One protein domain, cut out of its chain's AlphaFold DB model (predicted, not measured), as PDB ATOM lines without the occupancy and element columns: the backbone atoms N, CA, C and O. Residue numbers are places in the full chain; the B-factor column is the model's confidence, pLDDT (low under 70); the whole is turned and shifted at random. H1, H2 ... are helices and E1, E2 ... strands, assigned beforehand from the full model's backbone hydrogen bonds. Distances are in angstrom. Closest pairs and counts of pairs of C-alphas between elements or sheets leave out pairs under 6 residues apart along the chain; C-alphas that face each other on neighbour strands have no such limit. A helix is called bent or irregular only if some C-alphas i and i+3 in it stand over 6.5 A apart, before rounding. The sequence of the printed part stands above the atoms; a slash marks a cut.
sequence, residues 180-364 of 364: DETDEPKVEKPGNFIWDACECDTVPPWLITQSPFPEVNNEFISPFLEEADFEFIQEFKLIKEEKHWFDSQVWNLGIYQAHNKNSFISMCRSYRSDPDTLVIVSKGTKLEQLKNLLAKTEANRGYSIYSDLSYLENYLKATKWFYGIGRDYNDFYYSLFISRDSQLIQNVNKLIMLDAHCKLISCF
ATOM      1  N   ASP A 180     167.878 105.931 140.882       79.88
ATOM      2  CA  ASP A 180     168.874 104.876 140.777       79.88
ATOM      3  C   ASP A 180     168.324 103.695 139.972       79.88
ATOM      4  O   ASP A 180     167.196 103.259 140.226       79.88
ATOM      5  N   GLU A 181     169.135 103.172 139.056       75.56
ATOM      6  CA  GLU A 181     168.873 102.020 138.195       75.56
ATOM      7  C   GLU A 181     169.925 100.889 138.364       75.56
ATOM      8  O   GLU A 181     170.016 100.007 137.510       75.56
ATOM      9  N   THR A 182     170.733 100.868 139.441       66.88
ATOM     10  CA  THR A 182     171.865  99.921 139.620       66.88
ATOM     11  C   THR A 182     171.514  98.425 139.691       66.88
ATOM     12  O   THR A 182     172.406  97.594 139.523       66.88
ATOM     13  N   ASP A 183     170.267  98.037 139.986       55.53
ATOM     14  CA  ASP A 183     169.981  96.687 140.510       55.53
ATOM     15  C   ASP A 183     169.892  95.535 139.474       55.53
ATOM     16  O   ASP A 183     169.823  94.388 139.904       55.53
ATOM     17  N   GLU A 184     169.966  95.745 138.148       50.69
ATOM     18  CA  GLU A 184     170.183  94.657 137.156       50.69
ATOM     19  C   GLU A 184     170.801  95.157 135.826       50.69
ATOM     20  O   GLU A 184     170.528  96.278 135.398       50.69
ATOM     21  N   PRO A 185     171.573  94.326 135.086       43.97
ATOM     22  CA  PRO A 185     172.126  94.699 133.788       43.97
ATOM     23  C   PRO A 185     171.044  94.564 132.714       43.97
ATOM     24  O   PRO A 185     171.034  93.581 131.977       43.97
ATOM     25  N   LYS A 186     170.093  95.503 132.651       49.53
ATOM     26  CA  LYS A 186     169.127  95.635 131.548       49.53
ATOM     27  C   LYS A 186     168.347  96.942 131.678       49.53
ATOM     28  O   LYS A 186     167.390  97.042 132.442       49.53
ATOM     29  N   VAL A 187     168.727  97.897 130.833       49.88
ATOM     30  CA  VAL A 187     168.110  99.198 130.496       49.88
ATOM     31  C   VAL A 187     166.692  99.022 129.899       49.88
ATOM     32  O   VAL A 187     166.267  99.700 128.970       49.88
ATOM     33  N   GLU A 188     165.926  98.035 130.369       48.88
ATOM     34  CA  GLU A 188     164.632  97.662 129.807       48.88
ATOM     35  C   GLU A 188     163.496  98.597 130.235       48.88
ATOM     36  O   GLU A 188     162.452  98.595 129.581       48.88
ATOM     37  N   LYS A 189     163.673  99.359 131.321       54.94
ATOM     38  CA  LYS A 189     162.566  99.924 132.106       54.94
ATOM     39  C   LYS A 189     162.387 101.446 132.068       54.94
ATOM     40  O   LYS A 189     161.225 101.851 132.172       54.94
ATOM     41  N   PRO A 190     163.404 102.300 131.830       60.78
ATOM     42  CA  PRO A 190     163.157 103.732 131.925       60.78
ATOM     43  C   PRO A 190     162.196 104.300 130.885       60.78
ATOM     44  O   PRO A 190     161.339 105.128 131.197       60.78
ATOM     45  N   GLY A 191     162.228 103.757 129.666       68.56
ATOM     46  CA  GLY A 191     161.241 104.106 128.649       68.56
ATOM     47  C   GLY A 191     159.796 103.787 129.069       68.56
ATOM     48  O   GLY A 191     158.868 104.493 128.689       68.56
ATOM     49  N   ASN A 192     159.571 102.765 129.898       74.94
ATOM     50  CA  ASN A 192     158.219 102.340 130.253       74.94
ATOM     51  C   ASN A 192     157.502 103.384 131.125       74.94
ATOM     52  O   ASN A 192     156.424 103.855 130.761       74.94
ATOM     53  N   PHE A 193     158.116 103.798 132.241       79.94
ATOM     54  CA  PHE A 193     157.478 104.773 133.128       79.94
ATOM     55  C   PHE A 193     157.445 106.176 132.526       79.94
ATOM     56  O   PHE A 193     156.502 106.913 132.800       79.94
ATOM     57  N   ILE A 194     158.428 106.562 131.701       87.56
ATOM     58  CA  ILE A 194     158.394 107.865 131.022       87.56
ATOM     59  C   ILE A 194     157.231 107.920 130.039       87.56
ATOM     60  O   ILE A 194     156.498 108.910 130.038       87.56
ATOM     61  N   TRP A 195     157.038 106.864 129.241       89.31
ATOM     62  CA  TRP A 195     155.929 106.790 128.291       89.31
ATOM     63  C   TRP A 195     154.578 106.950 128.993       89.31
ATOM     64  O   TRP A 195     153.764 107.780 128.587       89.31
ATOM     65  N   ASP A 196     154.384 106.208 130.086       88.94
ATOM     66  CA  ASP A 196     153.132 106.207 130.843       88.94
ATOM     67  C   ASP A 196     152.918 107.512 131.619       88.94
ATOM     68  O   ASP A 196     151.835 108.091 131.575       88.94
ATOM     69  N   ALA A 197     153.944 108.020 132.310       89.12
ATOM     70  CA  ALA A 197     153.828 109.245 133.101       89.12
ATOM     71  C   ALA A 197     153.574 110.485 132.240       89.12
ATOM     72  O   ALA A 197     152.938 111.425 132.719       89.12
ATOM     73  N   CYS A 198     154.088 110.499 131.005       90.19
ATOM     74  CA  CYS A 198     154.020 111.646 130.102       90.19
ATOM     75  C   CYS A 198     152.898 111.551 129.053       90.19
ATOM     76  O   CYS A 198     152.835 112.425 128.188       90.19
ATOM     77  N   GLU A 199     152.022 110.540 129.135       86.00
ATOM     78  CA  GLU A 199     150.879 110.323 128.225       86.00
ATOM     79  C   GLU A 199     151.286 110.271 126.738       86.00
ATOM     80  O   GLU A 199     150.607 110.795 125.843       86.00
ATOM     81  N   CYS A 200     152.420 109.620 126.472       89.75
ATOM     82  CA  CYS A 200     153.075 109.592 125.165       89.75
ATOM     83  C   CYS A 200     152.258 108.901 124.059       89.75
ATOM     84  O   CYS A 200     152.547 109.114 122.884       89.75
ATOM     85  N   ASP A 201     151.204 108.153 124.405       87.12
ATOM     86  CA  ASP A 201     150.245 107.599 123.436       87.12
ATOM     87  C   ASP A 201     149.543 108.690 122.611       87.12
ATOM     88  O   ASP A 201     149.157 108.466 121.466       87.12
ATOM     89  N   THR A 202     149.365 109.882 123.190       86.31
ATOM     90  CA  THR A 202     148.712 111.014 122.509       86.31
ATOM     91  C   THR A 202     149.713 111.924 121.811       86.31
ATOM     92  O   THR A 202     149.452 112.428 120.717       86.31
ATOM     93  N   VAL A 203     150.867 112.147 122.442       88.31
ATOM     94  CA  VAL A 203     151.921 113.030 121.949       88.31
ATOM     95  C   VAL A 203     153.264 112.326 122.129       88.31
ATOM     96  O   VAL A 203     153.902 112.492 123.173       88.31
ATOM     97  N   PRO A 204     153.713 111.565 121.117       90.94
ATOM     98  CA  PRO A 204     154.965 110.838 121.210       90.94
ATOM     99  C   PRO A 204     156.157 111.780 121.433       90.94
ATOM    100  O   PRO A 204     156.194 112.880 120.859       90.94
ATOM    101  N   PRO A 205     157.127 111.380 122.267       92.75
ATOM    102  CA  PRO A 205     158.272 112.209 122.594       92.75
ATOM    103  C   PRO A 205     159.332 112.161 121.493       92.75
ATOM    104  O   PRO A 205     159.322 111.295 120.618       92.75
ATOM    105  N   TRP A 206     160.289 113.081 121.579       92.94
ATOM    106  CA  TRP A 206     161.513 113.010 120.792       92.94
ATOM    107  C   TRP A 206     162.622 112.369 121.610       92.94
ATOM    108  O   TRP A 206     162.893 112.791 122.733       92.94
ATOM    109  N   LEU A 207     163.270 111.376 121.016       91.12
ATOM    110  CA  LEU A 207     164.476 110.737 121.512       91.12
ATOM    111  C   LEU A 207     165.663 111.304 120.736       91.12
ATOM    112  O   LEU A 207     165.656 111.330 119.508       91.12
ATOM    113  N   ILE A 208     166.665 111.792 121.454       90.12
ATOM    114  CA  ILE A 208     167.845 112.440 120.892       90.12
ATOM    115  C   ILE A 208     169.064 111.639 121.320       90.12
ATOM    116  O   ILE A 208     169.299 111.477 122.522       90.12
ATOM    117  N   THR A 209     169.830 111.155 120.343       86.06
ATOM    118  CA  THR A 209     170.978 110.290 120.618       86.06
ATOM    119  C   THR A 209     172.084 110.334 119.575       86.06
ATOM    120  O   THR A 209     171.850 110.763 118.446       86.06
ATOM    121  N   GLN A 210     173.297 109.922 119.964       79.56
ATOM    122  CA  GLN A 210     174.405 109.697 119.031       79.56
ATOM    123  C   GLN A 210     174.305 108.333 118.361       79.56
ATOM    124  O   GLN A 210     174.869 108.151 117.283       79.56
ATOM    125  N   SER A 211     173.615 107.376 118.990       72.56
ATOM    126  CA  SER A 211     173.416 106.046 118.428       72.56
ATOM    127  C   SER A 211     172.599 106.136 117.136       72.56
ATOM    128  O   SER A 211     171.418 106.493 117.182       72.56
ATOM    129  N   PRO A 212     173.176 105.796 115.968       66.06
ATOM    130  CA  PRO A 212     172.400 105.752 114.745       66.06
ATOM    131  C   PRO A 212     171.414 104.585 114.828       66.06
ATOM    132  O   PRO A 212     171.815 103.432 115.003       66.06
ATOM    133  N   PHE A 213     170.124 104.869 114.663       67.62
ATOM    134  CA  PHE A 213     169.150 103.827 114.358       67.62
ATOM    135  C   PHE A 213     169.216 103.557 112.852       67.62
ATOM    136  O   PHE A 213     168.950 104.482 112.080       67.62
ATOM    137  N   PRO A 214     169.616 102.352 112.399       55.84
ATOM    138  CA  PRO A 214     169.579 102.046 110.980       55.84
ATOM    139  C   PRO A 214     168.133 102.182 110.501       55.84
ATOM    140  O   PRO A 214     167.226 101.572 111.068       55.84
ATOM    141  N   GLU A 215     167.909 102.979 109.453       50.94
ATOM    142  CA  GLU A 215     166.700 102.819 108.649       50.94
ATOM    143  C   GLU A 215     166.641 101.348 108.220       50.94
ATOM    144  O   GLU A 215     167.680 100.759 107.907       50.94
ATOM    145  N   VAL A 216     165.442 100.764 108.222       48.38
ATOM    146  CA  VAL A 216     165.112  99.326 108.071       48.38
ATOM    147  C   VAL A 216     165.714  98.647 106.810       48.38
ATOM    148  O   VAL A 216     165.522  97.460 106.577       48.38
ATOM    149  N   ASN A 217     166.513  99.360 106.014       40.56
ATOM    150  CA  ASN A 217     167.156  98.907 104.785       40.56
ATOM    151  C   ASN A 217     168.677  98.650 104.874       40.56
ATOM    152  O   ASN A 217     169.264  98.333 103.844       40.56
ATOM    153  N   ASN A 218     169.335  98.766 106.038       39.16
ATOM    154  CA  ASN A 218     170.780  98.496 106.161       39.16
ATOM    155  C   ASN A 218     171.094  97.299 107.078       39.16
ATOM    156  O   ASN A 218     170.623  97.216 108.208       39.16
ATOM    157  N   GLU A 219     171.942  96.394 106.574       39.53
ATOM    158  CA  GLU A 219     172.223  95.007 107.007       39.53
ATOM    159  C   GLU A 219     172.822  94.797 108.420       39.53
ATOM    160  O   GLU A 219     173.303  93.712 108.733       39.53
ATOM    161  N   PHE A 220     172.775  95.787 109.310       42.75
ATOM    162  CA  PHE A 220     173.182  95.637 110.712       42.75
ATOM    163  C   PHE A 220     172.105  96.193 111.641       42.75
ATOM    164  O   PHE A 220     172.300  97.179 112.353       42.75
ATOM    165  N   ILE A 221     170.940  95.547 111.628       47.69
ATOM    166  CA  ILE A 221     169.893  95.807 112.610       47.69
ATOM    167  C   ILE A 221     170.351  95.175 113.928       47.69
ATOM    168  O   ILE A 221     170.643  93.984 114.007       47.69
ATOM    169  N   SER A 222     170.475  95.992 114.975       51.78
ATOM    170  CA  SER A 222     170.594  95.472 116.339       51.78
ATOM    171  C   SER A 222     169.395  94.551 116.597       51.78
ATOM    172  O   SER A 222     168.283  94.995 116.328       51.78
ATOM    173  N   PRO A 223     169.546  93.340 117.163       49.31
ATOM    174  CA  PRO A 223     168.414  92.433 117.408       49.31
ATOM    175  C   PRO A 223     167.310  93.048 118.292       49.31
ATOM    176  O   PRO A 223     166.200  92.536 118.362       49.31
ATOM    177  N   PHE A 224     167.586  94.178 118.954       53.56
ATOM    178  CA  PHE A 224     166.613  94.961 119.720       53.56
ATOM    179  C   PHE A 224     165.746  95.922 118.878       53.56
ATOM    180  O   PHE A 224     164.783  96.475 119.403       53.56
ATOM    181  N   LEU A 225     166.075  96.146 117.600       57.94
ATOM    182  CA  LEU A 225     165.439  97.118 116.696       57.94
ATOM    183  C   LEU A 225     164.670  96.477 115.530       57.94
ATOM    184  O   LEU A 225     164.058  97.216 114.765       57.94
ATOM    185  N   GLU A 226     164.664  95.145 115.402       53.41
ATOM    186  CA  GLU A 226     164.060  94.419 114.262       53.41
ATOM    187  C   GLU A 226     162.550  94.684 114.060       53.41
ATOM    188  O   GLU A 226     162.017  94.376 113.000       53.41
ATOM    189  N   GLU A 227     161.876  95.344 115.012       59.88
ATOM    190  CA  GLU A 227     160.456  95.731 114.937       59.88
ATOM    191  C   GLU A 227     160.177  97.177 115.408       59.88
ATOM    192  O   GLU A 227     159.043  97.530 115.740       59.88
ATOM    193  N   ALA A 228     161.200  98.035 115.507       69.88
ATOM    194  CA  ALA A 228     160.995  99.402 115.981       69.88
ATOM    195  C   ALA A 228     160.357 100.279 114.884       69.88
ATOM    196  O   ALA A 228     160.961 100.543 113.850       69.88
ATOM    197  N   ASP A 229     159.142 100.761 115.140       84.31
ATOM    198  CA  ASP A 229     158.413 101.730 114.325       84.31
ATOM    199  C   ASP A 229     158.703 103.150 114.833       84.31
ATOM    200  O   ASP A 229     158.227 103.580 115.896       84.31
ATOM    201  N   PHE A 230     159.554 103.857 114.092       87.00
ATOM    202  CA  PHE A 230     160.011 105.202 114.414       87.00
ATOM    203  C   PHE A 230     160.255 106.037 113.156       87.00
ATOM    204  O   PHE A 230     160.457 105.522 112.058       87.00
ATOM    205  N   GLU A 231     160.278 107.351 113.342       89.81
ATOM    206  CA  GLU A 231     160.582 108.344 112.315       89.81
ATOM    207  C   GLU A 231     161.865 109.099 112.685       89.81
ATOM    208  O   GLU A 231     162.027 109.542 113.827       89.81
ATOM    209  N   PHE A 232     162.776 109.274 111.724       90.25
ATOM    210  CA  PHE A 232     163.880 110.224 111.847       90.25
ATOM    211  C   PHE A 232     163.383 111.638 111.536       90.25
ATOM    212  O   PHE A 232     162.808 111.887 110.480       90.25
ATOM    213  N   ILE A 233     163.629 112.570 112.451       90.44
ATOM    214  CA  ILE A 233     163.141 113.947 112.350       90.44
ATOM    215  C   ILE A 233     164.219 114.862 111.765       90.44
ATOM    216  O   ILE A 233     163.984 115.552 110.776       90.44
ATOM    217  N   GLN A 234     165.391 114.910 112.401       90.75
ATOM    218  CA  GLN A 234     166.529 115.730 111.976       90.75
ATOM    219  C   GLN A 234     167.805 115.330 112.725       90.75
ATOM    220  O   GLN A 234     167.745 114.665 113.755       90.75
ATOM    221  N   GLU A 235     168.952 115.818 112.262       90.50
ATOM    222  CA  GLU A 235     170.238 115.708 112.954       90.50
ATOM    223  C   GLU A 235     170.758 117.107 113.300       90.50
ATOM    224  O   GLU A 235     170.585 118.059 112.533       90.50
ATOM    225  N   PHE A 236     171.432 117.244 114.439       89.50
ATOM    226  CA  PHE A 236     172.254 118.416 114.705       89.50
ATOM    227  C   PHE A 236     173.638 118.047 115.228       89.50
ATOM    228  O   PHE A 236     173.840 117.052 115.917       89.50
ATOM    229  N   LYS A 237     174.599 118.916 114.911       86.06
ATOM    230  CA  LYS A 237     175.995 118.788 115.321       86.06
ATOM    231  C   LYS A 237     176.235 119.522 116.630       86.06
ATOM    232  O   LYS A 237     175.917 120.710 116.735       86.06
ATOM    233  N   LEU A 238     176.822 118.829 117.594       81.44
ATOM    234  CA  LEU A 238     177.434 119.417 118.772       81.44
ATOM    235  C   LEU A 238     178.924 119.596 118.495       81.44
ATOM    236  O   LEU A 238     179.639 118.636 118.217       81.44
ATOM    237  N   ILE A 239     179.379 120.842 118.561       71.44
ATOM    238  CA  ILE A 239     180.800 121.168 118.509       71.44
ATOM    239  C   ILE A 239     181.251 121.306 119.957       71.44
ATOM    240  O   ILE A 239     180.785 122.206 120.657       71.44
ATOM    241  N   LYS A 240     182.123 120.406 120.418       63.22
ATOM    242  CA  LYS A 240     182.817 120.597 121.692       63.22
ATOM    243  C   LYS A 240     183.939 121.605 121.463       63.22
ATOM    244  O   LYS A 240     184.897 121.313 120.753       63.22
ATOM    245  N   GLU A 241     183.806 122.800 122.032       55.09
ATOM    246  CA  GLU A 241     184.948 123.703 122.190       55.09
ATOM    247  C   GLU A 241     185.902 123.031 123.196       55.09
ATOM    248  O   GLU A 241     185.539 122.799 124.347       55.09
ATOM    249  N   GLU A 242     187.063 122.575 122.723       51.44
ATOM    250  CA  GLU A 242     187.982 121.693 123.453       51.44
ATOM    251  C   GLU A 242     188.413 122.208 124.834       51.44
ATOM    252  O   GLU A 242     188.714 123.391 124.988       51.44
ATOM    253  N   LYS A 243     188.646 121.258 125.761       48.56
ATOM    254  CA  LYS A 243     189.854 121.257 126.617       48.56
ATOM    255  C   LYS A 243     190.518 119.887 126.883       48.56
ATOM    256  O   LYS A 243     191.558 119.894 127.530       48.56
ATOM    257  N   HIS A 244     190.038 118.736 126.377       43.41
ATOM    258  CA  HIS A 244     190.746 117.452 126.578       43.41
ATOM    259  C   HIS A 244     190.624 116.398 125.447       43.41
ATOM    260  O   HIS A 244     189.535 115.981 125.075       43.41
ATOM    261  N   TRP A 245     191.807 115.925 125.019       44.22
ATOM    262  CA  TRP A 245     192.236 114.590 124.541       44.22
ATOM    263  C   TRP A 245     191.720 113.931 123.260       44.22
ATOM    264  O   TRP A 245     192.308 112.924 122.880       44.22
ATOM    265  N   PHE A 246     190.788 114.499 122.506       37.81
ATOM    266  CA  PHE A 246     190.607 114.085 121.109       37.81
ATOM    267  C   PHE A 246     190.217 115.299 120.275       37.81
ATOM    268  O   PHE A 246     189.357 116.057 120.722       37.81
ATOM    269  N   ASP A 247     190.863 115.462 119.110       40.75
ATOM    270  CA  ASP A 247     190.542 116.455 118.073       40.75
ATOM    271  C   ASP A 247     189.058 116.803 118.105       40.75
ATOM    272  O   ASP A 247     188.253 115.873 118.021       40.75
ATOM    273  N   SER A 248     188.718 118.093 118.231       48.97
ATOM    274  CA  SER A 248     187.368 118.670 118.113       48.97
ATOM    275  C   SER A 248     186.312 117.647 117.675       48.97
ATOM    276  O   SER A 248     186.026 117.494 116.481       48.97
ATOM    277  N   GLN A 249     185.778 116.876 118.628       62.00
ATOM    278  CA  GLN A 249     184.872 115.799 118.263       62.00
ATOM    279  C   GLN A 249     183.523 116.428 117.945       62.00
ATOM    280  O   GLN A 249     182.805 116.903 118.826       62.00
ATOM    281  N   VAL A 250     183.196 116.462 116.657       68.19
ATOM    282  CA  VAL A 250     181.846 116.768 116.200       68.19
ATOM    283  C   VAL A 250     180.977 115.575 116.566       68.19
ATOM    284  O   VAL A 250     181.130 114.493 116.005       68.19
ATOM    285  N   TRP A 251     180.080 115.770 117.525       76.06
ATOM    286  CA  TRP A 251     179.098 114.764 117.909       76.06
ATOM    287  C   TRP A 251     177.821 115.017 117.113       76.06
ATOM    288  O   TRP A 251     177.217 116.085 117.222       76.06
ATOM    289  N   ASN A 252     177.426 114.057 116.282       82.69
ATOM    290  CA  ASN A 252     176.160 114.123 115.560       82.69
ATOM    291  C   ASN A 252     175.071 113.522 116.449       82.69
ATOM    292  O   ASN A 252     175.202 112.385 116.896       82.69
ATOM    293  N   LEU A 253     174.021 114.293 116.722       87.56
ATOM    294  CA  LEU A 253     172.848 113.832 117.448       87.56
ATOM    295  C   LEU A 253     171.662 113.738 116.499       87.56
ATOM    296  O   LEU A 253     171.197 114.755 115.978       87.56
ATOM    297  N   GLY A 254     171.166 112.519 116.306       89.19
ATOM    298  CA  GLY A 254     169.914 112.258 115.612       89.19
ATOM    299  C   GLY A 254     168.723 112.472 116.543       89.19
ATOM    300  O   GLY A 254     168.778 112.143 117.728       89.19
ATOM    301  N   ILE A 255     167.645 113.034 116.001       91.75
ATOM    302  CA  ILE A 255     166.346 113.159 116.655       91.75
ATOM    303  C   ILE A 255     165.392 112.166 116.009       91.75
ATOM    304  O   ILE A 255     165.170 112.209 114.799       91.75
ATOM    305  N   TYR A 256     164.781 111.332 116.836       90.94
ATOM    306  CA  TYR A 256     163.872 110.280 116.422       90.94
ATOM    307  C   TYR A 256     162.561 110.364 117.206       90.94
ATOM    308  O   TYR A 256     162.539 110.797 118.359       90.94
ATOM    309  N   GLN A 257     161.460 109.938 116.596       91.44
ATOM    310  CA  GLN A 257     160.148 109.848 117.234       91.44
ATOM    311  C   GLN A 257     159.644 108.411 117.119       91.44
ATOM    312  O   GLN A 257     159.407 107.929 116.017       91.44
ATOM    313  N   ALA A 258     159.463 107.730 118.248       88.56
ATOM    314  CA  ALA A 258     158.821 106.419 118.266       88.56
ATOM    315  C   ALA A 258     157.307 106.565 118.054       88.56
ATOM    316  O   ALA A 258     156.692 107.463 118.629       88.56
ATOM    317  N   HIS A 259     156.688 105.681 117.273       87.88
ATOM    318  CA  HIS A 259     155.241 105.723 117.026       87.88
ATOM    319  C   HIS A 259     154.417 104.979 118.073       87.88
ATOM    320  O   HIS A 259     153.217 105.210 118.205       87.88
ATOM    321  N   ASN A 260     155.051 104.089 118.832       88.56
ATOM    322  CA  ASN A 260     154.394 103.323 119.876       88.56
ATOM    323  C   ASN A 260     155.354 103.020 121.031       88.56
ATOM    324  O   ASN A 260     156.579 103.122 120.914       88.56
ATOM    325  N   LYS A 261     154.759 102.597 122.145       88.06
ATOM    326  CA  LYS A 261     155.451 102.292 123.395       88.06
ATOM    327  C   LYS A 261     156.544 101.234 123.247       88.06
ATOM    328  O   LYS A 261     157.623 101.396 123.807       88.06
ATOM    329  N   ASN A 262     156.288 100.166 122.490       85.50
ATOM    330  CA  ASN A 262     157.255  99.079 122.327       85.50
ATOM    331  C   ASN A 262     158.497  99.569 121.583       85.50
ATOM    332  O   ASN A 262     159.615  99.338 122.037       85.50
ATOM    333  N   SER A 263     158.306 100.312 120.493       84.81
ATOM    334  CA  SER A 263     159.406 100.901 119.729       84.81
ATOM    335  C   SER A 263     160.196 101.903 120.566       84.81
ATOM    336  O   SER A 263     161.422 101.861 120.569       84.81
ATOM    337  N   PHE A 264     159.515 102.730 121.361       86.12
ATOM    338  CA  PHE A 264     160.170 103.652 122.285       86.12
ATOM    339  C   PHE A 264     161.048 102.935 123.314       86.12
ATOM    340  O   PHE A 264     162.205 103.303 123.510       86.12
ATOM    341  N   ILE A 265     160.517 101.886 123.947       82.31
ATOM    342  CA  ILE A 265     161.257 101.069 124.910       82.31
ATOM    343  C   ILE A 265     162.473 100.423 124.233       82.31
ATOM    344  O   ILE A 265     163.574 100.484 124.777       82.31
ATOM    345  N   SER A 266     162.308  99.862 123.034       78.69
ATOM    346  CA  SER A 266     163.410  99.290 122.252       78.69
ATOM    347  C   SER A 266     164.495 100.311 121.910       78.69
ATOM    348  O   SER A 266     165.681 100.010 122.030       78.69
ATOM    349  N   MET A 267     164.112 101.536 121.548       80.94
ATOM    350  CA  MET A 267     165.066 102.610 121.271       80.94
ATOM    351  C   MET A 267     165.788 103.093 122.533       80.94
ATOM    352  O   MET A 267     166.964 103.423 122.472       80.94
ATOM    353  N   CYS A 268     165.134 103.094 123.697       80.00
ATOM    354  CA  CYS A 268     165.822 103.385 124.959       80.00
ATOM    355  C   CYS A 268     166.848 102.292 125.311       80.00
ATOM    356  O   CYS A 268     167.900 102.589 125.867       80.00
ATOM    357  N   ARG A 269     166.570 101.029 124.951       73.12
ATOM    358  CA  ARG A 269     167.466  99.881 125.189       73.12
ATOM    359  C   ARG A 269     168.704  99.871 124.304       73.12
ATOM    360  O   ARG A 269     169.675  99.211 124.656       73.12
ATOM    361  N   SER A 270     168.684 100.549 123.155       64.69
ATOM    362  CA  SER A 270     169.861 100.605 122.282       64.69
ATOM    363  C   SER A 270     170.995 101.447 122.867       64.69
ATOM    364  O   SER A 270     172.070 101.475 122.269       64.69
ATOM    365  N   TYR A 271     170.762 102.105 124.008       61.16
ATOM    366  CA  TYR A 271     171.785 102.769 124.798       61.16
ATOM    367  C   TYR A 271     172.956 101.822 125.063       61.16
ATOM    368  O   TYR A 271     172.826 100.820 125.770       61.16
ATOM    369  N   ARG A 272     174.108 102.132 124.468       55.91
ATOM    370  CA  ARG A 272     175.353 101.420 124.747       55.91
ATOM    371  C   ARG A 272     176.031 102.120 125.916       55.91
ATOM    372  O   ARG A 272     176.153 103.339 125.926       55.91
ATOM    373  N   SER A 273     176.460 101.338 126.899       52.69
ATOM    374  CA  SER A 273     177.251 101.798 128.037       52.69
ATOM    375  C   SER A 273     178.664 102.200 127.582       52.69
ATOM    376  O   SER A 273     179.592 101.410 127.711       52.69
ATOM    377  N   ASP A 274     178.785 103.363 126.940       52.38
ATOM    378  CA  ASP A 274     179.987 104.200 126.769       52.38
ATOM    379  C   ASP A 274     179.564 105.481 126.022       52.38
ATOM    380  O   ASP A 274     178.676 105.396 125.176       52.38
ATOM    381  N   PRO A 275     180.109 106.669 126.344       53.81
ATOM    382  CA  PRO A 275     179.352 107.906 126.550       53.81
ATOM    383  C   PRO A 275     178.448 108.298 125.374       53.81
ATOM    384  O   PRO A 275     178.803 109.127 124.539       53.81
ATOM    385  N   ASP A 276     177.236 107.746 125.368       67.31
ATOM    386  CA  ASP A 276     176.180 108.116 124.443       67.31
ATOM    387  C   ASP A 276     175.308 109.201 125.087       67.31
ATOM    388  O   ASP A 276     174.938 109.161 126.271       67.31
ATOM    389  N   THR A 277     174.968 110.216 124.301       77.75
ATOM    390  CA  THR A 277     173.890 111.114 124.687       77.75
ATOM    391  C   THR A 277     172.599 110.348 124.468       77.75
ATOM    392  O   THR A 277     172.290 110.001 123.342       77.75
ATOM    393  N   LEU A 278     171.814 110.103 125.512       83.94
ATOM    394  CA  LEU A 278     170.445 109.634 125.347       83.94
ATOM    395  C   LEU A 278     169.528 110.498 126.196       83.94
ATOM    396  O   LEU A 278     169.520 110.421 127.427       83.94
ATOM    397  N   VAL A 279     168.798 111.375 125.513       89.94
ATOM    398  CA  VAL A 279     167.830 112.264 126.148       89.94
ATOM    399  C   VAL A 279     166.489 112.171 125.454       89.94
ATOM    400  O   VAL A 279     166.397 112.019 124.238       89.94
ATOM    401  N   ILE A 280     165.437 112.289 126.245       92.69
ATOM    402  CA  ILE A 280     164.059 112.199 125.803       92.69
ATOM    403  C   ILE A 280     163.363 113.477 126.230       92.69
ATOM    404  O   ILE A 280     163.467 113.913 127.377       92.69
ATOM    405  N   VAL A 281     162.674 114.111 125.293       94.56
ATOM    406  CA  VAL A 281     162.052 115.410 125.520       94.56
ATOM    407  C   VAL A 281     160.657 115.467 124.924       94.56
ATOM    408  O   VAL A 281     160.331 114.794 123.945       94.56
ATOM    409  N   SER A 282     159.826 116.330 125.502       93.75
ATOM    410  CA  SER A 282     158.489 116.598 124.977       93.75
ATOM    411  C   SER A 282     158.515 117.120 123.535       93.75
ATOM    412  O   SER A 282     159.372 117.933 123.161       93.75
ATOM    413  N   LYS A 283     157.523 116.724 122.732       84.62
ATOM    414  CA  LYS A 283     157.282 117.320 121.413       84.62
ATOM    415  C   LYS A 283     157.005 118.820 121.563       84.62
ATOM    416  O   LYS A 283     156.210 119.229 122.408       84.62
ATOM    417  N   GLY A 284     157.681 119.650 120.767       87.44
ATOM    418  CA  GLY A 284     157.636 121.117 120.897       87.44
ATOM    419  C   GLY A 284     158.770 121.720 121.735       87.44
ATOM    420  O   GLY A 284     158.761 122.918 122.024       87.44
ATOM    421  N   THR A 285     159.766 120.911 122.100       94.69
ATOM    422  CA  THR A 285     161.026 121.398 122.669       94.69
ATOM    423  C   THR A 285     161.695 122.417 121.749       94.69
ATOM    424  O   THR A 285     161.765 122.235 120.533       94.69
ATOM    425  N   LYS A 286     162.232 123.495 122.329       96.06
ATOM    426  CA  LYS A 286     163.010 124.507 121.607       96.06
ATOM    427  C   LYS A 286     164.386 123.943 121.261       96.06
ATOM    428  O   LYS A 286     165.334 124.109 122.028       96.06
ATOM    429  N   LEU A 287     164.482 123.283 120.108       93.12
ATOM    430  CA  LEU A 287     165.651 122.492 119.709       93.12
ATOM    431  C   LEU A 287     166.967 123.273 119.741       93.12
ATOM    432  O   LEU A 287     167.933 122.766 120.292       93.12
ATOM    433  N   GLU A 288     167.007 124.526 119.280       92.31
ATOM    434  CA  GLU A 288     168.235 125.338 119.358       92.31
ATOM    435  C   GLU A 288     168.666 125.643 120.801       92.31
ATOM    436  O   GLU A 288     169.854 125.652 121.116       92.31
ATOM    437  N   GLN A 289     167.713 125.855 121.716       94.44
ATOM    438  CA  GLN A 289     168.043 126.051 123.132       94.44
ATOM    439  C   GLN A 289     168.558 124.756 123.751       94.44
ATOM    440  O   GLN A 289     169.568 124.784 124.447       94.44
ATOM    441  N   LEU A 290     167.898 123.629 123.467       93.56
ATOM    442  CA  LEU A 290     168.338 122.324 123.948       93.56
ATOM    443  C   LEU A 290     169.719 121.962 123.390       93.56
ATOM    444  O   LEU A 290     170.580 121.557 124.154       93.56
ATOM    445  N   LYS A 291     169.963 122.169 122.095       91.38
ATOM    446  CA  LYS A 291     171.257 121.939 121.445       91.38
ATOM    447  C   LYS A 291     172.382 122.710 122.131       91.38
ATOM    448  O   LYS A 291     173.409 122.127 122.457       91.38
ATOM    449  N   ASN A 292     172.174 124.000 122.399       88.88
ATOM    450  CA  ASN A 292     173.161 124.823 123.102       88.88
ATOM    451  C   ASN A 292     173.394 124.365 124.549       88.88
ATOM    452  O   ASN A 292     174.495 124.533 125.069       88.88
ATOM    453  N   LEU A 293     172.376 123.801 125.208       90.12
ATOM    454  CA  LEU A 293     172.534 123.204 126.535       90.12
ATOM    455  C   LEU A 293     173.311 121.897 126.464       90.12
ATOM    456  O   LEU A 293     174.300 121.764 127.172       90.12
ATOM    457  N   LEU A 294     172.932 120.995 125.559       88.38
ATOM    458  CA  LEU A 294     173.621 119.726 125.358       88.38
ATOM    459  C   LEU A 294     175.094 119.942 124.992       88.38
ATOM    460  O   LEU A 294     175.958 119.277 125.547       88.38
ATOM    461  N   ALA A 295     175.419 120.940 124.165       84.31
ATOM    462  CA  ALA A 295     176.810 121.301 123.875       84.31
ATOM    463  C   ALA A 295     177.624 121.580 125.153       84.31
ATOM    464  O   ALA A 295     178.776 121.164 125.254       84.31
ATOM    465  N   LYS A 296     177.017 122.241 126.147       82.06
ATOM    466  CA  LYS A 296     177.653 122.523 127.439       82.06
ATOM    467  C   LYS A 296     177.680 121.300 128.342       82.06
ATOM    468  O   LYS A 296     178.695 121.046 128.978       82.06
ATOM    469  N   THR A 297     176.586 120.554 128.424       83.00
ATOM    470  CA  THR A 297     176.483 119.429 129.357       83.00
ATOM    471  C   THR A 297     177.351 118.255 128.915       83.00
ATOM    472  O   THR A 297     178.144 117.742 129.695       83.00
ATOM    473  N   GLU A 298     177.300 117.890 127.629       80.31
ATOM    474  CA  GLU A 298     178.093 116.798 127.043       80.31
ATOM    475  C   GLU A 298     179.603 117.079 127.051       80.31
ATOM    476  O   GLU A 298     180.409 116.147 127.031       80.31
ATOM    477  N   ALA A 299     180.008 118.352 127.052       73.75
ATOM    478  CA  ALA A 299     181.412 118.736 127.173       73.75
ATOM    479  C   ALA A 299     181.965 118.516 128.591       73.75
ATOM    480  O   ALA A 299     183.170 118.343 128.743       73.75
ATOM    481  N   ASN A 300     181.098 118.494 129.610       71.19
ATOM    482  CA  ASN A 300     181.500 118.487 131.016       71.19
ATOM    483  C   ASN A 300     181.173 117.184 131.769       71.19
ATOM    484  O   ASN A 300     181.624 117.034 132.901       71.19
ATOM    485  N   ARG A 301     180.460 116.222 131.160       65.12
ATOM    486  CA  ARG A 301     180.066 114.944 131.802       65.12
ATOM    487  C   ARG A 301     181.221 114.126 132.402       65.12
ATOM    488  O   ARG A 301     180.990 113.302 133.275       65.12
ATOM    489  N   GLY A 302     182.456 114.335 131.939       60.88
ATOM    490  CA  GLY A 302     183.645 113.640 132.451       60.88
ATOM    491  C   GLY A 302     184.205 114.201 133.763       60.88
ATOM    492  O   GLY A 302     185.173 113.658 134.288       60.88
ATOM    493  N   TYR A 303     183.637 115.285 134.293       65.31
ATOM    494  CA  TYR A 303     184.110 115.922 135.518       65.31
ATOM    495  C   TYR A 303     183.289 115.478 136.729       65.31
ATOM    496  O   TYR A 303     182.074 115.627 136.742       65.31
ATOM    497  N   SER A 304     183.961 114.996 137.776       60.28
ATOM    498  CA  SER A 304     183.336 114.433 138.989       60.28
ATOM    499  C   SER A 304     182.415 115.390 139.754       60.28
ATOM    500  O   SER A 304     181.564 114.952 140.516       60.28
ATOM    501  N   ILE A 305     182.583 116.695 139.563       61.97
ATOM    502  CA  ILE A 305     181.783 117.743 140.212       61.97
ATOM    503  C   ILE A 305     180.726 118.361 139.285       61.97
ATOM    504  O   ILE A 305     180.009 119.279 139.683       61.97
ATOM    505  N   TYR A 306     180.694 117.949 138.015       73.88
ATOM    506  CA  TYR A 306     179.723 118.459 137.065       73.88
ATOM    507  C   TYR A 306     178.344 117.893 137.392       73.88
ATOM    508  O   TYR A 306     178.213 116.712 137.701       73.88
ATOM    509  N   SER A 307     177.324 118.744 137.276       81.12
ATOM    510  CA  SER A 307     175.946 118.288 137.341       81.12
ATOM    511  C   SER A 307     175.029 119.059 136.408       81.12
ATOM    512  O   SER A 307     175.016 120.299 136.399       81.12
ATOM    513  N   ASP A 308     174.186 118.314 135.694       86.12
ATOM    514  CA  ASP A 308     173.111 118.841 134.849       86.12
ATOM    515  C   ASP A 308     172.144 119.774 135.606       86.12
ATOM    516  O   ASP A 308     171.552 120.676 135.006       86.12
ATOM    517  N   LEU A 309     172.020 119.620 136.931       89.00
ATOM    518  CA  LEU A 309     171.184 120.481 137.778       89.00
ATOM    519  C   LEU A 309     171.622 121.951 137.780       89.00
ATOM    520  O   LEU A 309     170.784 122.833 137.973       89.00
ATOM    521  N   SER A 310     172.886 122.238 137.460       88.75
ATOM    522  CA  SER A 310     173.385 123.611 137.267       88.75
ATOM    523  C   SER A 310     172.636 124.354 136.146       88.75
ATOM    524  O   SER A 310     172.621 125.585 136.097       88.75
ATOM    525  N   TYR A 311     171.992 123.602 135.244       90.75
ATOM    526  CA  TYR A 311     171.223 124.093 134.103       90.75
ATOM    527  C   TYR A 311     169.714 123.835 134.234       90.75
ATOM    528  O   TYR A 311     168.992 123.965 133.241       90.75
ATOM    529  N   LEU A 312     169.205 123.511 135.432       93.56
ATOM    530  CA  LEU A 312     167.793 123.177 135.667       93.56
ATOM    531  C   LEU A 312     166.829 124.212 135.059       93.56
ATOM    532  O   LEU A 312     165.955 123.868 134.265       93.56
ATOM    533  N   GLU A 313     167.033 125.499 135.341       93.69
ATOM    534  CA  GLU A 313     166.213 126.587 134.789       93.69
ATOM    535  C   GLU A 313     166.301 126.699 133.261       93.69
ATOM    536  O   GLU A 313     165.345 127.092 132.587       93.69
ATOM    537  N   ASN A 314     167.448 126.360 132.678       94.94
ATOM    538  CA  ASN A 314     167.606 126.364 131.233       94.94
ATOM    539  C   ASN A 314     166.862 125.192 130.585       94.94
ATOM    540  O   ASN A 314     166.186 125.408 129.577       94.94
ATOM    541  N   TYR A 315     166.913 123.998 131.182       95.19
ATOM    542  CA  TYR A 315     166.093 122.861 130.759       95.19
ATOM    543  C   TYR A 315     164.611 123.193 130.849       95.19
ATOM    544  O   TYR A 315     163.883 123.055 129.861       95.19
ATOM    545  N   LEU A 316     164.186 123.742 131.991       95.38
ATOM    546  CA  LEU A 316     162.827 124.215 132.179       95.38
ATOM    547  C   LEU A 316     162.469 125.270 131.138       95.38
ATOM    548  O   LEU A 316     161.337 125.271 130.706       95.38
ATOM    549  N   LYS A 317     163.360 126.130 130.635       95.81
ATOM    550  CA  LYS A 317     163.032 127.083 129.545       95.81
ATOM    551  C   LYS A 317     162.962 126.449 128.152       95.81
ATOM    552  O   LYS A 317     162.164 126.920 127.326       95.81
ATOM    553  N   ALA A 318     163.750 125.404 127.909       96.38
ATOM    554  CA  ALA A 318     163.874 124.739 126.616       96.38
ATOM    555  C   ALA A 318     162.736 123.743 126.335       96.38
ATOM    556  O   ALA A 318     162.245 123.695 125.207       96.38
ATOM    557  N   THR A 319     162.282 122.991 127.343       95.81
ATOM    558  CA  THR A 319     161.283 121.916 127.188       95.81
ATOM    559  C   THR A 319     160.232 121.917 128.308       95.81
ATOM    560  O   THR A 319     160.427 122.531 129.359       95.81
ATOM    561  N   LYS A 320     159.081 121.265 128.074       94.88
ATOM    562  CA  LYS A 320     158.061 121.013 129.110       94.88
ATOM    563  C   LYS A 320     158.574 120.000 130.132       94.88
ATOM    564  O   LYS A 320     158.410 120.219 131.332       94.88
ATOM    565  N   TRP A 321     159.190 118.931 129.637       95.50
ATOM    566  CA  TRP A 321     159.865 117.916 130.433       95.50
ATOM    567  C   TRP A 321     161.090 117.372 129.695       95.50
ATOM    568  O   TRP A 321     161.156 117.390 128.460       95.50
ATOM    569  N   PHE A 322     162.071 116.935 130.469       95.06
ATOM    570  CA  PHE A 322     163.336 116.376 130.018       95.06
ATOM    571  C   PHE A 322     163.598 115.107 130.805       95.06
ATOM    572  O   PHE A 322     163.432 115.085 132.023       95.06
ATOM    573  N   TYR A 323     164.045 114.080 130.109       92.31
ATOM    574  CA  TYR A 323     164.541 112.869 130.708       92.31
ATOM    575  C   TYR A 323     165.923 112.568 130.146       92.31
ATOM    576  O   TYR A 323     166.086 112.477 128.932       92.31
ATOM    577  N   GLY A 324     166.917 112.446 131.012       88.56
ATOM    578  CA  GLY A 324     168.275 112.114 130.619       88.56
ATOM    579  C   GLY A 324     168.748 110.866 131.341       88.56
ATOM    580  O   GLY A 324     168.723 110.828 132.571       88.56
ATOM    581  N   ILE A 325     169.210 109.887 130.567       81.69
ATOM    582  CA  ILE A 325     169.811 108.650 131.074       81.69
ATOM    583  C   ILE A 325     171.316 108.877 131.251       81.69
ATOM    584  O   ILE A 325     171.953 109.454 130.362       81.69
ATOM    585  N   GLY A 326     171.874 108.458 132.392       76.44
ATOM    586  CA  GLY A 326     173.324 108.463 132.644       76.44
ATOM    587  C   GLY A 326     173.973 109.836 132.440       76.44
ATOM    588  O   GLY A 326     174.889 109.990 131.626       76.44
ATOM    589  N   ARG A 327     173.423 110.878 133.077       73.81
ATOM    590  CA  ARG A 327     173.770 112.281 132.773       73.81
ATOM    591  C   ARG A 327     174.972 112.844 133.545       73.81
ATOM    592  O   ARG A 327     175.581 113.773 133.019       73.81
ATOM    593  N   ASP A 328     175.336 112.272 134.694       67.12
ATOM    594  CA  ASP A 328     176.479 112.702 135.525       67.12
ATOM    595  C   ASP A 328     177.612 111.638 135.548       67.12
ATOM    596  O   ASP A 328     177.493 110.575 134.940       67.12
ATOM    597  N   TYR A 329     178.751 111.984 136.162       57.72
ATOM    598  CA  TYR A 329     180.061 111.310 136.087       57.72
ATOM    599  C   TYR A 329     180.040 109.772 136.174       57.72
ATOM    600  O   TYR A 329     179.672 109.236 137.210       57.72
ATOM    601  N   ASN A 330     180.555 109.094 135.131       51.56
ATOM    602  CA  ASN A 330     180.948 107.667 135.027       51.56
ATOM    603  C   ASN A 330     179.978 106.578 135.548       51.56
ATOM    604  O   ASN A 330     180.266 105.397 135.357       51.56
ATOM    605  N   ASP A 331     178.831 106.939 136.118       56.56
ATOM    606  CA  ASP A 331     177.793 106.037 136.595       56.56
ATOM    607  C   ASP A 331     176.569 106.153 135.686       56.56
ATOM    608  O   ASP A 331     175.717 107.035 135.805       56.56
ATOM    609  N   PHE A 332     176.449 105.190 134.773       63.84
ATOM    610  CA  PHE A 332     175.315 105.047 133.856       63.84
ATOM    611  C   PHE A 332     174.006 104.632 134.551       63.84
ATOM    612  O   PHE A 332     173.025 104.325 133.879       63.84
ATOM    613  N   TYR A 333     173.994 104.602 135.884       72.62
ATOM    614  CA  TYR A 333     172.888 104.120 136.702       72.62
ATOM    615  C   TYR A 333     171.964 105.232 137.196       72.62
ATOM    616  O   TYR A 333     170.864 104.941 137.654       72.62
ATOM    617  N   TYR A 334     172.387 106.497 137.113       78.88
ATOM    618  CA  TYR A 334     171.587 107.617 137.594       78.88
ATOM    619  C   TYR A 334     170.935 108.378 136.455       78.88
ATOM    620  O   TYR A 334     171.587 108.897 135.542       78.88
ATOM    621  N   SER A 335     169.624 108.502 136.573       83.62
ATOM    622  CA  SER A 335     168.797 109.175 135.594       83.62
ATOM    623  C   SER A 335     168.137 110.409 136.196       83.62
ATOM    624  O   SER A 335     167.769 110.450 137.373       83.62
ATOM    625  N   LEU A 336     167.980 111.432 135.358       89.06
ATOM    626  CA  LEU A 336     167.433 112.729 135.732       89.06
ATOM    627  C   LEU A 336     166.141 112.980 134.963       89.06
ATOM    628  O   LEU A 336     166.138 113.012 133.732       89.06
ATOM    629  N   PHE A 337     165.054 113.236 135.686       92.75
ATOM    630  CA  PHE A 337     163.805 113.713 135.102       92.75
ATOM    631  C   PHE A 337     163.497 115.126 135.592       92.75
ATOM    632  O   PHE A 337     163.464 115.379 136.791       92.75
ATOM    633  N   ILE A 338     163.247 116.044 134.661       95.31
ATOM    634  CA  ILE A 338     162.916 117.449 134.914       95.31
ATOM    635  C   ILE A 338     161.554 117.747 134.295       95.31
ATOM    636  O   ILE A 338     161.290 117.371 133.155       95.31
ATOM    637  N   SER A 339     160.702 118.490 134.996       95.62
ATOM    638  CA  SER A 339     159.406 118.927 134.485       95.62
ATOM    639  C   SER A 339     158.992 120.282 135.050       95.62
ATOM    640  O   SER A 339     159.137 120.562 136.239       95.62
ATOM    641  N   ARG A 340     158.382 121.121 134.202       91.88
ATOM    642  CA  ARG A 340     157.680 122.337 134.658       91.88
ATOM    643  C   ARG A 340     156.443 122.011 135.487       91.88
ATOM    644  O   ARG A 340     156.038 122.814 136.327       91.88
ATOM    645  N   ASP A 341     155.838 120.866 135.208       92.44
ATOM    646  CA  ASP A 341     154.618 120.376 135.827       92.44
ATOM    647  C   ASP A 341     154.971 119.385 136.940       92.44
ATOM    648  O   ASP A 341     155.486 118.295 136.672       92.44
ATOM    649  N   SER A 342     154.703 119.769 138.187       89.31
ATOM    650  CA  SER A 342     154.951 118.912 139.347       89.31
ATOM    651  C   SER A 342     154.012 117.705 139.389       89.31
ATOM    652  O   SER A 342     154.353 116.701 140.012       89.31
ATOM    653  N   GLN A 343     152.885 117.720 138.668       91.62
ATOM    654  CA  GLN A 343     152.039 116.534 138.540       91.62
ATOM    655  C   GLN A 343     152.759 115.412 137.782       91.62
ATOM    656  O   GLN A 343     152.648 114.249 138.169       91.62
ATOM    657  N   LEU A 344     153.559 115.750 136.762       92.62
ATOM    658  CA  LEU A 344     154.399 114.773 136.060       92.62
ATOM    659  C   LEU A 344     155.480 114.201 136.983       92.62
ATOM    660  O   LEU A 344     155.700 112.994 136.972       92.62
ATOM    661  N   ILE A 345     156.092 115.032 137.836       91.94
ATOM    662  CA  ILE A 345     157.044 114.568 138.860       91.94
ATOM    663  C   ILE A 345     156.386 113.537 139.787       91.94
ATOM    664  O   ILE A 345     156.946 112.472 140.046       91.94
ATOM    665  N   GLN A 346     155.164 113.816 140.248       90.19
ATOM    666  CA  GLN A 346     154.413 112.887 141.090       90.19
ATOM    667  C   GLN A 346     154.045 111.592 140.359       90.19
ATOM    668  O   GLN A 346     154.085 110.525 140.970       90.19
ATOM    669  N   ASN A 347     153.682 111.670 139.077       91.19
ATOM    670  CA  ASN A 347     153.359 110.498 138.264       91.19
ATOM    671  C   ASN A 347     154.590 109.607 138.071       91.19
ATOM    672  O   ASN A 347     154.507 108.408 138.329       91.19
ATOM    673  N   VAL A 348     155.739 110.196 137.726       89.06
ATOM    674  CA  VAL A 348     157.016 109.477 137.622       89.06
ATOM    675  C   VAL A 348     157.371 108.819 138.956       89.06
ATOM    676  O   VAL A 348     157.602 107.615 138.988       89.06
ATOM    677  N   ASN A 349     157.305 109.547 140.076       85.44
ATOM    678  CA  ASN A 349     157.569 108.965 141.396       85.44
ATOM    679  C   ASN A 349     156.635 107.786 141.723       85.44
ATOM    680  O   ASN A 349     157.090 106.779 142.257       85.44
ATOM    681  N   LYS A 350     155.332 107.885 141.420       86.81
ATOM    682  CA  LYS A 350     154.387 106.777 141.650       86.81
ATOM    683  C   LYS A 350     154.791 105.525 140.875       86.81
ATOM    684  O   LYS A 350     154.714 104.439 141.435       86.81
ATOM    685  N   LEU A 351     155.211 105.675 139.620       85.06
ATOM    686  CA  LEU A 351     155.637 104.550 138.789       85.06
ATOM    687  C   LEU A 351     156.975 103.970 139.257       85.06
ATOM    688  O   LEU A 351     157.084 102.754 139.352       85.06
ATOM    689  N   ILE A 352     157.934 104.817 139.649       80.00
ATOM    690  CA  ILE A 352     159.199 104.382 140.266       80.00
ATOM    691  C   ILE A 352     158.920 103.539 141.516       80.00
ATOM    692  O   ILE A 352     159.483 102.468 141.664       80.00
ATOM    693  N   MET A 353     157.995 103.962 142.384       77.94
ATOM    694  CA  MET A 353     157.640 103.203 143.593       77.94
ATOM    695  C   MET A 353     157.000 101.833 143.314       77.94
ATOM    696  O   MET A 353     156.994 100.977 144.200       77.94
ATOM    697  N   LEU A 354     156.410 101.636 142.132       79.00
ATOM    698  CA  LEU A 354     155.851 100.350 141.709       79.00
ATOM    699  C   LEU A 354     156.911  99.439 141.077       79.00
ATOM    700  O   LEU A 354     156.678  98.236 140.956       79.00
ATOM    701  N   ASP A 355     158.056  99.993 140.683       73.00
ATOM    702  CA  ASP A 355     159.162  99.250 140.102       73.00
ATOM    703  C   ASP A 355     160.160  98.859 141.195       73.00
ATOM    704  O   ASP A 355     160.786  99.701 141.831       73.00
ATOM    705  N   ALA A 356     160.341  97.557 141.411       69.38
ATOM    706  CA  ALA A 356     161.276  97.055 142.416       69.38
ATOM    707  C   ALA A 356     162.751  97.392 142.114       69.38
ATOM    708  O   ALA A 356     163.596  97.213 142.990       69.38
ATOM    709  N   HIS A 357     163.060  97.854 140.898       71.38
ATOM    710  CA  HIS A 357     164.424  98.046 140.401       71.38
ATOM    711  C   HIS A 357     164.820  99.514 140.230       71.38
ATOM    712  O   HIS A 357     165.984  99.787 139.966       71.38
ATOM    713  N   CYS A 358     163.873 100.447 140.369       75.38
ATOM    714  CA  CYS A 358     164.154 101.879 140.352       75.38
ATOM    715  C   CYS A 358     163.957 102.444 141.756       75.38
ATOM    716  O   CYS A 358     162.952 102.168 142.411       75.38
ATOM    717  N   LYS A 359     164.887 103.274 142.228       78.06
ATOM    718  CA  LYS A 359     164.761 103.916 143.545       78.06
ATOM    719  C   LYS A 359     164.850 105.420 143.393       78.06
ATOM    720  O   LYS A 359     165.800 105.921 142.804       78.06
ATOM    721  N   LEU A 360     163.878 106.152 143.939       82.19
ATOM    722  CA  LEU A 360     164.023 107.598 144.094       82.19
ATOM    723  C   LEU A 360     165.258 107.865 144.968       82.19
ATOM    724  O   LEU A 360     165.426 107.236 146.009       82.19
ATOM    725  N   ILE A 361     166.104 108.798 144.544       78.19
ATOM    726  CA  ILE A 361     167.255 109.251 145.332       78.19
ATOM    727  C   ILE A 361     166.994 110.653 145.866       78.19
ATOM    728  O   ILE A 361     167.243 110.951 147.031       78.19
ATOM    729  N   SER A 362     166.500 111.545 145.008       83.88
ATOM    730  CA  SER A 362     166.411 112.962 145.345       83.88
ATOM    731  C   SER A 362     165.401 113.710 144.477       83.88
ATOM    732  O   SER A 362     164.987 113.224 143.423       83.88
ATOM    733  N   CYS A 363     165.005 114.905 144.921       89.19
ATOM    734  CA  CYS A 363     164.201 115.843 144.149       89.19
ATOM    735  C   CYS A 363     164.615 117.301 144.404       89.19
ATOM    736  O   CYS A 363     165.154 117.613 145.466       89.19
ATOM    737  N   PHE A 364     164.401 118.169 143.412       90.38
ATOM    738  CA  PHE A 364     164.926 119.543 143.374       90.38
ATOM    739  C   PHE A 364     163.951 120.553 142.840       90.38
ATOM    740  O   PHE A 364     162.985 120.183 142.136       90.38
TER     741      PHE A 364
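This is residues 180 to 364 of the 364 residues of an uncharacterized protein of Kamptonema sp. SIO1D9 (UniProt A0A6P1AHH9). A twisted sheet of six strands runs through the middle, with helices on both faces: the helical hairpin H3 and H4 covers one face, and H2 packs on the other. H1 and H5 touch the sheet less, H5 near the edge strand E6, while the long hairpin E2 and E3 makes the opposite edge and E7 runs near E6. The printed part has 185 residues with five named helices and seven named strands, in the order H1 E1 E2 E3 H2 E4 H3 H4 E5 E6 H5 E7. The sheet's order is E2, E3, E1, E4, E5, E6, antiparallel throughout, and the class is mixed, helices and strands. The whole is compact, with a radius of gyration of the C-alphas of 15.8 A and spans of 44 by 43 by 33 A.

The sheet holds E2, residues 230 to 239, 26.5 A from first to last C-alpha; E3, residues 250 to 258, 25.3 A; E1, residues 206 to 209; E4, residues 278 to 281; E5, residues 321 to 324; and E6, residues 334 to 339, 16.9 A. C-alpha 230 stands at (160.011, 105.202, 114.414), and E2 bends by 55 degrees at residue 233. The helices are H3, residues 287 to 300, 19.9 A; H4, residues 308 to 318, 13.7 A; H2, residues 261 to 269; H1, residues 190 to 197, with C-alpha 190 at (163.157, 103.732, 131.925); and H5, residues 342 to 354, 18.7 A. H4 is irregular: C-alphas 310 and 313 are 8.2 A apart. E7, residues 359 to 363, ends with C-alpha 363 at (164.201, 115.843, 144.149).

In the hairpin of E2 and E3, N 233 and O 255 are within hydrogen-bond range at 2.8 A. E3 and E1 have N 207 and O 256 at 2.8 A, E1 and E4 have N 208 and O 279 at 2.8 A, E4 and E5 have N 280 and O 323 at 2.8 A, and the hairpin of E5 and E6 has N 324 and O 336 at 2.9 A. There are three layers, helices on both faces of the sheet: H3 and H4 on one face, H2 on the other. H3 and H4 touch at a shallow tilt of 7 degrees, opposite ways, with the C-alphas of Gln 289 and Ala 318 closest at 5.6 A. H4 lies over E5 and E6 at a height over the sheet of 8.8 A; on the local plane it stands at 30.0 degrees to E6, only just along the strands. H2, also at a height over the sheet of 8.8 A, lies over E3 and, only just, over E1, with 3 of its 9 C-alphas. E3, H2 and E4 make a split strand-helix-strand unit, two strands that run the same way with E1 between them, and its crossover is right-handed. H1 touches H2 at a steep tilt of 35.0 degrees, only just past shallow, opposite ways; the C-alphas of Gly 191 and Ile 265 are closest at 4.8 A. H1 touches H5 at a steep tilt of 54 degrees, opposite ways, with the C-alphas of Ala 197 and Asn 347 closest at 5.3 A. H1, with residues 190 to 194, and H5, with residues 344 to 348, only graze the sheet. E7 pairs with no named strand; E6 and E7 are near each other. Every O i to N i+4 pair is within hydrogen-bond range in H1, H2 and H5, against 7 of 10 in H3 and 4 of 7 in H4.

The two C-alphas farthest apart, those of Asp 247 and Leu 354, are 45.0 A apart. The printed part has no cut. The link from E1 to E2, residues 210 to 229, is long. The mean pLDDT of the printed part is 77.1, and 56 residues are under 70, among them 182 to 191, 212 to 228 and 240 to 250.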